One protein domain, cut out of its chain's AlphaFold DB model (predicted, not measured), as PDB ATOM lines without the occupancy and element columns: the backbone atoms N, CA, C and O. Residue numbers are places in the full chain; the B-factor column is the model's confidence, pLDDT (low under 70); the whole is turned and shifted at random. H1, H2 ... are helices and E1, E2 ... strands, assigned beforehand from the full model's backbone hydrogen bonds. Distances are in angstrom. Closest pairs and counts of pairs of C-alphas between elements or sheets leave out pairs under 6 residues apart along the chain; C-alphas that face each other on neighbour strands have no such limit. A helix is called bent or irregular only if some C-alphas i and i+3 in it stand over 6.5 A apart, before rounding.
ATOM      1  N   ASP A   2      18.642 -52.255  20.127       35.91
ATOM      2  CA  ASP A   2      18.107 -51.347  19.118       35.91
ATOM      3  C   ASP A   2      18.929 -50.048  19.061       35.91
ATOM      4  O   ASP A   2      19.017 -49.289  20.028       35.91
ATOM      5  N   ARG A   3      19.597 -49.842  17.924       49.72
ATOM      6  CA  ARG A   3      20.539 -48.744  17.655       49.72
ATOM      7  C   ARG A   3      19.832 -47.447  17.247       49.72
ATOM      8  O   ARG A   3      20.506 -46.440  17.038       49.72
ATOM      9  N   ALA A   4      18.501 -47.452  17.134       59.19
ATOM     10  CA  ALA A   4      17.707 -46.278  16.779       59.19
ATOM     11  C   ALA A   4      17.765 -45.162  17.841       59.19
ATOM     12  O   ALA A   4      17.678 -43.986  17.500       59.19
ATOM     13  N   ASN A   5      18.001 -45.516  19.107       67.94
ATOM     14  CA  ASN A   5      17.882 -44.588  20.238       67.94
ATOM     15  C   ASN A   5      19.037 -43.578  20.392       67.94
ATOM     16  O   ASN A   5      18.910 -42.638  21.168       67.94
ATOM     17  N   PHE A   6      20.152 -43.739  19.669       66.00
ATOM     18  CA  PHE A   6      21.367 -42.926  19.863       66.00
ATOM     19  C   PHE A   6      21.844 -42.181  18.599       66.00
ATOM     20  O   PHE A   6      22.995 -41.752  18.526       66.00
ATOM     21  N   ARG A   7      21.001 -42.019  17.569       56.91
ATOM     22  CA  ARG A   7      21.437 -41.471  16.272       56.91
ATOM     23  C   ARG A   7      21.546 -39.938  16.224       56.91
ATOM     24  O   ARG A   7      20.551 -39.228  16.315       56.91
ATOM     25  N   ARG A   8      22.752 -39.458  15.888       51.91
ATOM     26  CA  ARG A   8      23.027 -38.228  15.119       51.91
ATOM     27  C   ARG A   8      23.935 -38.602  13.936       51.91
ATOM     28  O   ARG A   8      25.148 -38.574  14.071       51.91
ATOM     29  N   GLY A   9      23.353 -38.991  12.801       50.59
ATOM     30  CA  GLY A   9      24.098 -39.204  11.550       50.59
ATOM     31  C   GLY A   9      24.378 -40.668  11.190       50.59
ATOM     32  O   GLY A   9      25.318 -41.280  11.681       50.59
ATOM     33  N   GLY A  10      23.576 -41.201  10.266       56.53
ATOM     34  CA  GLY A  10      23.978 -42.306   9.390       56.53
ATOM     35  C   GLY A  10      24.147 -43.698  10.006       56.53
ATOM     36  O   GLY A  10      23.843 -43.968  11.167       56.53
ATOM     37  N   TYR A  11      24.524 -44.642   9.150       63.72
ATOM     38  CA  TYR A  11      24.864 -46.025   9.477       63.72
ATOM     39  C   TYR A  11      26.371 -46.177   9.261       63.72
ATOM     40  O   TYR A  11      26.837 -45.865   8.172       63.72
ATOM     41  N   LEU A  12      27.116 -46.635  10.270       64.88
ATOM     42  CA  LEU A  12      28.494 -47.087  10.063       64.88
ATOM     43  C   LEU A  12      28.463 -48.530   9.571       64.88
ATOM     44  O   LEU A  12      27.768 -49.374  10.172       64.88
ATOM     45  N   ASP A  13      29.222 -48.797   8.511       72.62
ATOM     46  CA  ASP A  13      29.447 -50.151   8.024       72.62
ATOM     47  C   ASP A  13      30.110 -51.020   9.110       72.62
ATOM     48  O   ASP A  13      30.620 -50.518  10.115       72.62
ATOM     49  N   HIS A  14      30.035 -52.345   8.979       70.06
ATOM     50  CA  HIS A  14      30.570 -53.272   9.973       70.06
ATOM     51  C   HIS A  14      32.064 -53.035  10.239       70.06
ATOM     52  O   HIS A  14      32.458 -52.994  11.404       70.06
ATOM     53  N   ALA A  15      32.861 -52.816   9.189       71.62
ATOM     54  CA  ALA A  15      34.290 -52.533   9.304       71.62
ATOM     55  C   ALA A  15      34.562 -51.188  10.002       71.62
ATOM     56  O   ALA A  15      35.351 -51.121  10.947       71.62
ATOM     57  N   ASP A  16      33.821 -50.139   9.630       80.12
ATOM     58  CA  ASP A  16      33.978 -48.795  10.201       80.12
ATOM     59  C   ASP A  16      33.694 -48.748  11.707       80.12
ATOM     60  O   ASP A  16      34.212 -47.894  12.428       80.12
ATOM     61  N   ARG A  17      32.891 -49.686  12.227       84.50
ATOM     62  CA  ARG A  17      32.638 -49.790  13.671       84.50
ATOM     63  C   ARG A  17      33.882 -50.169  14.453       84.50
ATOM     64  O   ARG A  17      34.038 -49.665  15.561       84.50
ATOM     65  N   TYR A  18      34.739 -51.036  13.915       86.00
ATOM     66  CA  TYR A  18      35.977 -51.415  14.593       86.00
ATOM     67  C   TYR A  18      37.017 -50.302  14.522       86.00
ATOM     68  O   TYR A  18      37.674 -50.054  15.527       86.00
ATOM     69  N   ILE A  19      37.084 -49.562  13.409       86.69
ATOM     70  CA  ILE A  19      37.918 -48.352  13.298       86.69
ATOM     71  C   ILE A  19      37.493 -47.335  14.362       86.69
ATOM     72  O   ILE A  19      38.308 -46.815  15.127       86.69
ATOM     73  N   HIS A  20      36.185 -47.113  14.475       89.38
ATOM     74  CA  HIS A  20      35.633 -46.207  15.468       89.38
ATOM     75  C   HIS A  20      35.872 -46.683  16.913       89.38
ATOM     76  O   HIS A  20      36.213 -45.879  17.783       89.38
ATOM     77  N   ALA A  21      35.710 -47.982  17.176       90.31
ATOM     78  CA  ALA A  21      35.969 -48.579  18.483       90.31
ATOM     79  C   ALA A  21      37.453 -48.497  18.867       90.31
ATOM     80  O   ALA A  21      37.771 -48.238  20.026       90.31
ATOM     81  N   GLU A  22      38.358 -48.673  17.905       90.62
ATOM     82  CA  GLU A  22      39.800 -48.542  18.105       90.62
ATOM     83  C   GLU A  22      40.167 -47.113  18.489       90.62
ATOM     84  O   GLU A  22      40.746 -46.903  19.555       90.62
ATOM     85  N   ALA A  23      39.689 -46.120  17.734       91.06
ATOM     86  CA  ALA A  23      39.884 -44.715  18.080       91.06
ATOM     87  C   ALA A  23      39.331 -44.366  19.475       91.06
ATOM     88  O   ALA A  23      39.933 -43.576  20.208       91.06
ATOM     89  N   PHE A  24      38.203 -44.965  19.871       93.31
ATOM     90  CA  PHE A  24      37.631 -44.772  21.203       93.31
ATOM     91  C   PHE A  24      38.538 -45.341  22.300       93.31
ATOM     92  O   PHE A  24      38.861 -44.636  23.257       93.31
ATOM     93  N   VAL A  25      38.970 -46.599  22.163       93.88
ATOM     94  CA  VAL A  25      39.818 -47.264  23.163       93.88
ATOM     95  C   VAL A  25      41.173 -46.574  23.283       93.88
ATOM     96  O   VAL A  25      41.640 -46.358  24.399       93.88
ATOM     97  N   GLU A  26      41.788 -46.171  22.172       91.94
ATOM     98  CA  GLU A  26      43.046 -45.422  22.194       91.94
ATOM     99  C   GLU A  26      42.906 -44.074  22.903       91.94
ATOM    100  O   GLU A  26      43.748 -43.704  23.722       91.94
ATOM    101  N   THR A  27      41.823 -43.346  22.624       93.25
ATOM    102  CA  THR A  27      41.537 -42.066  23.283       93.25
ATOM    103  C   THR A  27      41.318 -42.260  24.783       93.25
ATOM    104  O   THR A  27      41.870 -41.514  25.591       93.25
ATOM    105  N   ALA A  28      40.566 -43.292  25.174       93.12
ATOM    106  CA  ALA A  28      40.329 -43.617  26.576       93.12
ATOM    107  C   ALA A  28      41.624 -44.011  27.306       93.12
ATOM    108  O   ALA A  28      41.884 -43.499  28.393       93.12
ATOM    109  N   LYS A  29      42.480 -44.840  26.687       92.12
ATOM    110  CA  LYS A  29      43.802 -45.210  27.225       92.12
ATOM    111  C   LYS A  29      44.674 -43.978  27.470       92.12
ATOM    112  O   LYS A  29      45.188 -43.825  28.570       92.12
ATOM    113  N   LYS A  30      44.733 -43.033  26.522       91.31
ATOM    114  CA  LYS A  30      45.460 -41.758  26.702       91.31
ATOM    115  C   LYS A  30      44.952 -40.942  27.893       91.31
ATOM    116  O   LYS A  30      45.747 -40.315  28.584       91.31
ATOM    117  N   ILE A  31      43.638 -40.943  28.128       91.88
ATOM    118  CA  ILE A  31      43.024 -40.266  29.277       91.88
ATOM    119  C   ILE A  31      43.384 -40.968  30.590       91.88
ATOM    120  O   ILE A  31      43.726 -40.295  31.558       91.88
ATOM    121  N   TRP A  32      43.334 -42.300  30.639       91.50
ATOM    122  CA  TRP A  32      43.695 -43.058  31.842       91.50
ATOM    123  C   TRP A  32      45.191 -42.962  32.177       91.50
ATOM    124  O   TRP A  32      45.539 -42.809  33.346       91.50
ATOM    125  N   ASP A  33      46.060 -42.954  31.166       89.62
ATOM    126  CA  ASP A  33      47.522 -42.865  31.308       89.62
ATOM    127  C   ASP A  33      48.033 -41.427  31.553       89.62
ATOM    128  O   ASP A  33      49.242 -41.164  31.598       89.62
ATOM    129  N   SER A  34      47.125 -40.456  31.709       90.69
ATOM    130  CA  SER A  34      47.495 -39.058  31.941       90.69
ATOM    131  C   SER A  34      47.968 -38.781  33.372       90.69
ATOM    132  O   SER A  34      48.604 -37.755  33.607       90.69
ATOM    133  N   TRP A  35      47.627 -39.660  34.317       90.25
ATOM    134  CA  TRP A  35      48.029 -39.580  35.720       90.25
ATOM    135  C   TRP A  35      49.194 -40.530  35.983       90.25
ATOM    136  O   TRP A  35      49.088 -41.736  35.752       90.25
ATOM    137  N   GLU A  36      50.297 -39.982  36.482       85.94
ATOM    138  CA  GLU A  36      51.511 -40.741  36.780       85.94
ATOM    139  C   GLU A  36      51.392 -41.534  38.092       85.94
ATOM    140  O   GLU A  36      50.497 -41.311  38.915       85.94
ATOM    141  N   ASP A  37      52.300 -42.486  38.304       83.75
ATOM    142  CA  ASP A  37      52.414 -43.151  39.601       83.75
ATOM    143  C   ASP A  37      52.794 -42.149  40.698       83.75
ATOM    144  O   ASP A  37      53.540 -41.195  40.474       83.75
ATOM    145  N   TRP A  49      46.898 -32.511  47.955       88.12
ATOM    146  CA  TRP A  49      46.402 -33.877  47.784       88.12
ATOM    147  C   TRP A  49      46.926 -34.528  46.493       88.12
ATOM    148  O   TRP A  49      47.372 -35.673  46.519       88.12
ATOM    149  N   ALA A  50      46.908 -33.794  45.375       87.62
ATOM    150  CA  ALA A  50      47.526 -34.214  44.120       87.62
ATOM    151  C   ALA A  50      48.917 -33.588  43.990       87.62
ATOM    152  O   ALA A  50      49.069 -32.382  44.208       87.62
ATOM    153  N   VAL A  51      49.917 -34.387  43.620       87.00
ATOM    154  CA  VAL A  51      51.290 -33.908  43.436       87.00
ATOM    155  C   VAL A  51      51.344 -33.027  42.177       87.00
ATOM    156  O   VAL A  51      50.956 -33.486  41.095       87.00
ATOM    157  N   PRO A  52      51.785 -31.756  42.275       84.12
ATOM    158  CA  PRO A  52      51.835 -30.858  41.127       84.12
ATOM    159  C   PRO A  52      52.673 -31.446  39.986       84.12
ATOM    160  O   PRO A  52      53.774 -31.938  40.205       84.12
ATOM    161  N   GLY A  53      52.147 -31.401  38.761       83.19
ATOM    162  CA  GLY A  53      52.819 -31.934  37.569       83.19
ATOM    163  C   GLY A  53      52.539 -33.410  37.257       83.19
ATOM    164  O   GLY A  53      52.732 -33.811  36.115       83.19
ATOM    165  N   HIS A  54      51.991 -34.190  38.196       86.12
ATOM    166  CA  HIS A  54      51.712 -35.620  37.977       86.12
ATOM    167  C   HIS A  54      50.375 -35.905  37.266       86.12
ATOM    168  O   HIS A  54      50.099 -37.045  36.888       86.12
ATOM    169  N   ALA A  55      49.540 -34.880  37.070       88.19
ATOM    170  CA  ALA A  55      48.340 -34.941  36.239       88.19
ATOM    171  C   ALA A  55      48.585 -34.160  34.943       88.19
ATOM    172  O   ALA A  55      48.605 -32.925  34.933       88.19
ATOM    173  N   ARG A  56      48.784 -34.880  33.838       90.44
ATOM    174  CA  ARG A  56      49.109 -34.286  32.540       90.44
ATOM    175  C   ARG A  56      47.846 -33.957  31.753       90.44
ATOM    176  O   ARG A  56      46.859 -34.692  31.782       90.44
ATOM    177  N   ARG A  57      47.895 -32.845  31.021       92.00
ATOM    178  CA  ARG A  57      46.865 -32.482  30.046       92.00
ATOM    179  C   ARG A  57      46.962 -33.420  28.845       92.00
ATOM    180  O   ARG A  57      48.041 -33.608  28.291       92.00
ATOM    181  N   VAL A  58      45.835 -33.985  28.439       92.00
ATOM    182  CA  VAL A  58      45.716 -34.846  27.263       92.00
ATOM    183  C   VAL A  58      45.194 -34.011  26.112       92.00
ATOM    184  O   VAL A  58      44.049 -33.562  26.140       92.00
ATOM    185  N   HIS A  59      46.041 -33.830  25.103       92.56
ATOM    186  CA  HIS A  59      45.661 -33.255  23.823       92.56
ATOM    187  C   HIS A  59      45.697 -34.356  22.759       92.56
ATOM    188  O   HIS A  59      46.749 -34.927  22.472       92.56
ATOM    189  N   HIS A  60      44.540 -34.688  22.195       91.12
ATOM    190  CA  HIS A  60      44.397 -35.688  21.148       91.12
ATOM    191  C   HIS A  60      43.470 -35.164  20.057       91.12
ATOM    192  O   HIS A  60      42.335 -34.796  20.335       91.12
ATOM    193  N   SER A  61      43.937 -35.178  18.812       90.62
ATOM    194  CA  SER A  61      43.110 -34.938  17.634       90.62
ATOM    195  C   SER A  61      43.244 -36.146  16.713       90.62
ATOM    196  O   SER A  61      44.326 -36.417  16.193       90.62
ATOM    197  N   GLY A  62      42.175 -36.928  16.602       85.06
ATOM    198  CA  GLY A  62      42.076 -38.103  15.744       85.06
ATOM    199  C   GLY A  62      40.870 -38.013  14.812       85.06
ATOM    200  O   GLY A  62      40.077 -37.078  14.882       85.06
ATOM    201  N   GLN A  63      40.704 -39.021  13.954       81.00
ATOM    202  CA  GLN A  63      39.635 -39.049  12.946       81.00
ATOM    203  C   GLN A  63      38.225 -38.979  13.555       81.00
ATOM    204  O   GLN A  63      37.325 -38.384  12.970       81.00
ATOM    205  N   HIS A  64      38.035 -39.590  14.727       86.44
ATOM    206  CA  HIS A  64      36.728 -39.691  15.375       86.44
ATOM    207  C   HIS A  64      36.589 -38.829  16.633       86.44
ATOM    208  O   HIS A  64      35.477 -38.432  16.977       86.44
ATOM    209  N   TYR A  65      37.696 -38.530  17.315       89.62
ATOM    210  CA  TYR A  65      37.683 -37.849  18.605       89.62
ATOM    211  C   TYR A  65      38.713 -36.726  18.639       89.62
ATOM    212  O   TYR A  65      39.882 -36.925  18.315       89.62
ATOM    213  N   SER A  66      38.272 -35.554  19.092       92.19
ATOM    214  CA  SER A  66      39.142 -34.448  19.475       92.19
ATOM    215  C   SER A  66      38.941 -34.193  20.963       92.19
ATOM    216  O   SER A  66      37.843 -33.839  21.391       92.19
ATOM    217  N   VAL A  67      39.985 -34.414  21.754       92.62
ATOM    218  CA  VAL A  67      39.972 -34.321  23.211       92.62
ATOM    219  C   VAL A  67      41.057 -33.357  23.658       92.62
ATOM    220  O   VAL A  67      42.220 -33.491  23.287       92.62
ATOM    221  N   ASP A  68      40.661 -32.407  24.494       94.44
ATOM    222  CA  ASP A  68      41.562 -31.507  25.193       94.44
ATOM    223  C   ASP A  68      41.105 -31.411  26.652       94.44
ATOM    224  O   ASP A  68      40.148 -30.705  26.978       94.44
ATOM    225  N   VAL A  69      41.711 -32.225  27.521       92.00
ATOM    226  CA  VAL A  69      41.263 -32.379  28.910       92.00
ATOM    227  C   VAL A  69      42.426 -32.644  29.856       92.00
ATOM    228  O   VAL A  69      43.350 -33.382  29.534       92.00
ATOM    229  N   THR A  70      42.344 -32.099  31.068       90.12
ATOM    230  CA  THR A  70      43.141 -32.555  32.214       90.12
ATOM    231  C   THR A  70      42.222 -33.373  33.122       90.12
ATOM    232  O   THR A  70      41.329 -32.792  33.750       90.12
ATOM    233  N   PRO A  71      42.352 -34.713  33.167       87.00
ATOM    234  CA  PRO A  71      41.451 -35.555  33.949       87.00
ATOM    235  C   PRO A  71      41.501 -35.187  35.431       87.00
ATOM    236  O   PRO A  71      42.575 -35.047  36.003       87.00
ATOM    237  N   ARG A  72      40.332 -35.025  36.059       84.56
ATOM    238  CA  ARG A  72      40.225 -34.632  37.479       84.56
ATOM    239  C   ARG A  72      40.323 -35.808  38.449       84.56
ATOM    240  O   ARG A  72      40.487 -35.591  39.643       84.56
ATOM    241  N   LEU A  73      40.152 -37.026  37.943       87.00
ATOM    242  CA  LEU A  73      40.195 -38.242  38.742       87.00
ATOM    243  C   LEU A  73      41.550 -38.919  38.565       87.00
ATOM    244  O   LEU A  73      41.994 -39.047  37.421       87.00
ATOM    245  N   PRO A  74      42.173 -39.372  39.662       85.69
ATOM    246  CA  PRO A  74      43.420 -40.096  39.591       85.69
ATOM    247  C   PRO A  74      43.208 -41.449  38.922       85.69
ATOM    248  O   PRO A  74      42.122 -42.038  38.964       85.69
ATOM    249  N   ARG A  75      44.284 -41.950  38.325       86.00
ATOM    250  CA  ARG A  75      44.358 -43.304  37.785       86.00
ATOM    251  C   ARG A  75      44.066 -44.331  38.886       86.00
ATOM    252  O   ARG A  75      44.518 -44.181  40.020       86.00
ATOM    253  N   SER A  76      43.291 -45.368  38.564       86.38
ATOM    254  CA  SER A  76      43.029 -46.462  39.508       86.38
ATOM    255  C   SER A  76      44.280 -47.329  39.692       86.38
ATOM    256  O   SER A  76      45.180 -47.313  38.855       86.38
ATOM    257  N   ALA A  77      44.316 -48.159  40.739       86.12
ATOM    258  CA  ALA A  77      45.409 -49.119  40.942       86.12
ATOM    259  C   ALA A  77      45.567 -50.129  39.784       86.12
ATOM    260  O   ALA A  77      46.625 -50.725  39.630       86.12
ATOM    261  N   GLN A  78      44.524 -50.320  38.970       88.19
ATOM    262  CA  GLN A  78      44.559 -51.173  37.775       88.19
ATOM    263  C   GLN A  78      45.042 -50.431  36.524       88.19
ATOM    264  O   GLN A  78      45.139 -51.032  35.457       88.19
ATOM    265  N   TYR A  79      45.310 -49.131  36.637       86.44
ATOM    266  CA  TYR A  79      45.685 -48.214  35.565       86.44
ATOM    267  C   TYR A  79      44.564 -47.906  34.571       86.44
ATOM    268  O   TYR A  79      44.210 -46.747  34.370       86.44
TER     269      TYR A  79
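Overview. This is residues 2 to 37 and 49 to 79 of the 233 residues of the protein "Nitrilotriacetate monooxygenase component A" of Arthrobacter sp. Hiyo8 (UniProt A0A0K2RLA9). A small hairpin of two strands, E1 and E2, lies lengthwise beside the later part of one long helix, H2, whose residues 26 to 32 come near the strands. The early part of H2 sticks out with residues 14 to 18, and a loop and the short helix H1 lie off that end, while stretches with no named element gather at the other end. The printed part has 67 residues, with two named helices and two named strands in the order H1, H2, E1, E2; the sheet, E1 - E2, is antiparallel. The class is mixed, helices and strands, though under half of the residues are in named elements. The whole is loose, with a radius of gyration of the C-alphas of 15.4 A, and only just elongated, spanning 45 by 23 by 20 A.

Arrangement. E1, residues 58 to 61, and E2, residues 66 to 69, form a hairpin joined by a tight link of 4 residues. They are antiparallel, with 169 degrees between their N-to-C directions. N 58 and O 69 are within hydrogen-bond range at 2.8 A, and so are N 67 and O 60 at 2.8 A. C-alphas 61 and 66 face each other at 4.4 A. The closest C-alphas of E1 and H2, residues 14 to 32, are those of Val 58 and Ile 31, 6.4 A apart. The closest C-alphas of E2 and H2 are those of Val 67 and Thr 27, 7.9 A apart. H1, residues 3 to 6, is apart from H2, E1 and E2. In H2, 14 of 15 O i to N i+4 pairs are within hydrogen-bond range; H1 is too short for such a pair, and its one O i to N i+3 pair is not within range.

Along the chain. E1 runs 10.0 A from Val 58 to Ser 61, and E2 runs 9.9 A from Ser 66 to Val 69, where C-alpha 69 is at (41.263, -32.379, 28.910). H2 measures 27.5 A from C-alpha 14 at (30.570, -53.272, 9.973) to C-alpha 32 at (43.695, -43.058, 31.842). H1 measures 6.3 A from C-alpha 3 to C-alpha 6 and is neither bent nor irregular, but only just.

Size, cuts and confidence. The two C-alphas farthest apart are those of Asp 13 and Trp 49, at 46.2 A. Residues 38 to 48 are not printed, and C-alphas 37 and 49 are 13.8 A apart across this cut, which falls in the link from H2 to E1. The link from H1 to H2 is short, with 7 residues. Residues 4 to 10, of which 4 to 6 belong to H1, stand free. The mean pLDDT of the printed part is 82.7, and residues 2 to 12 are under 70.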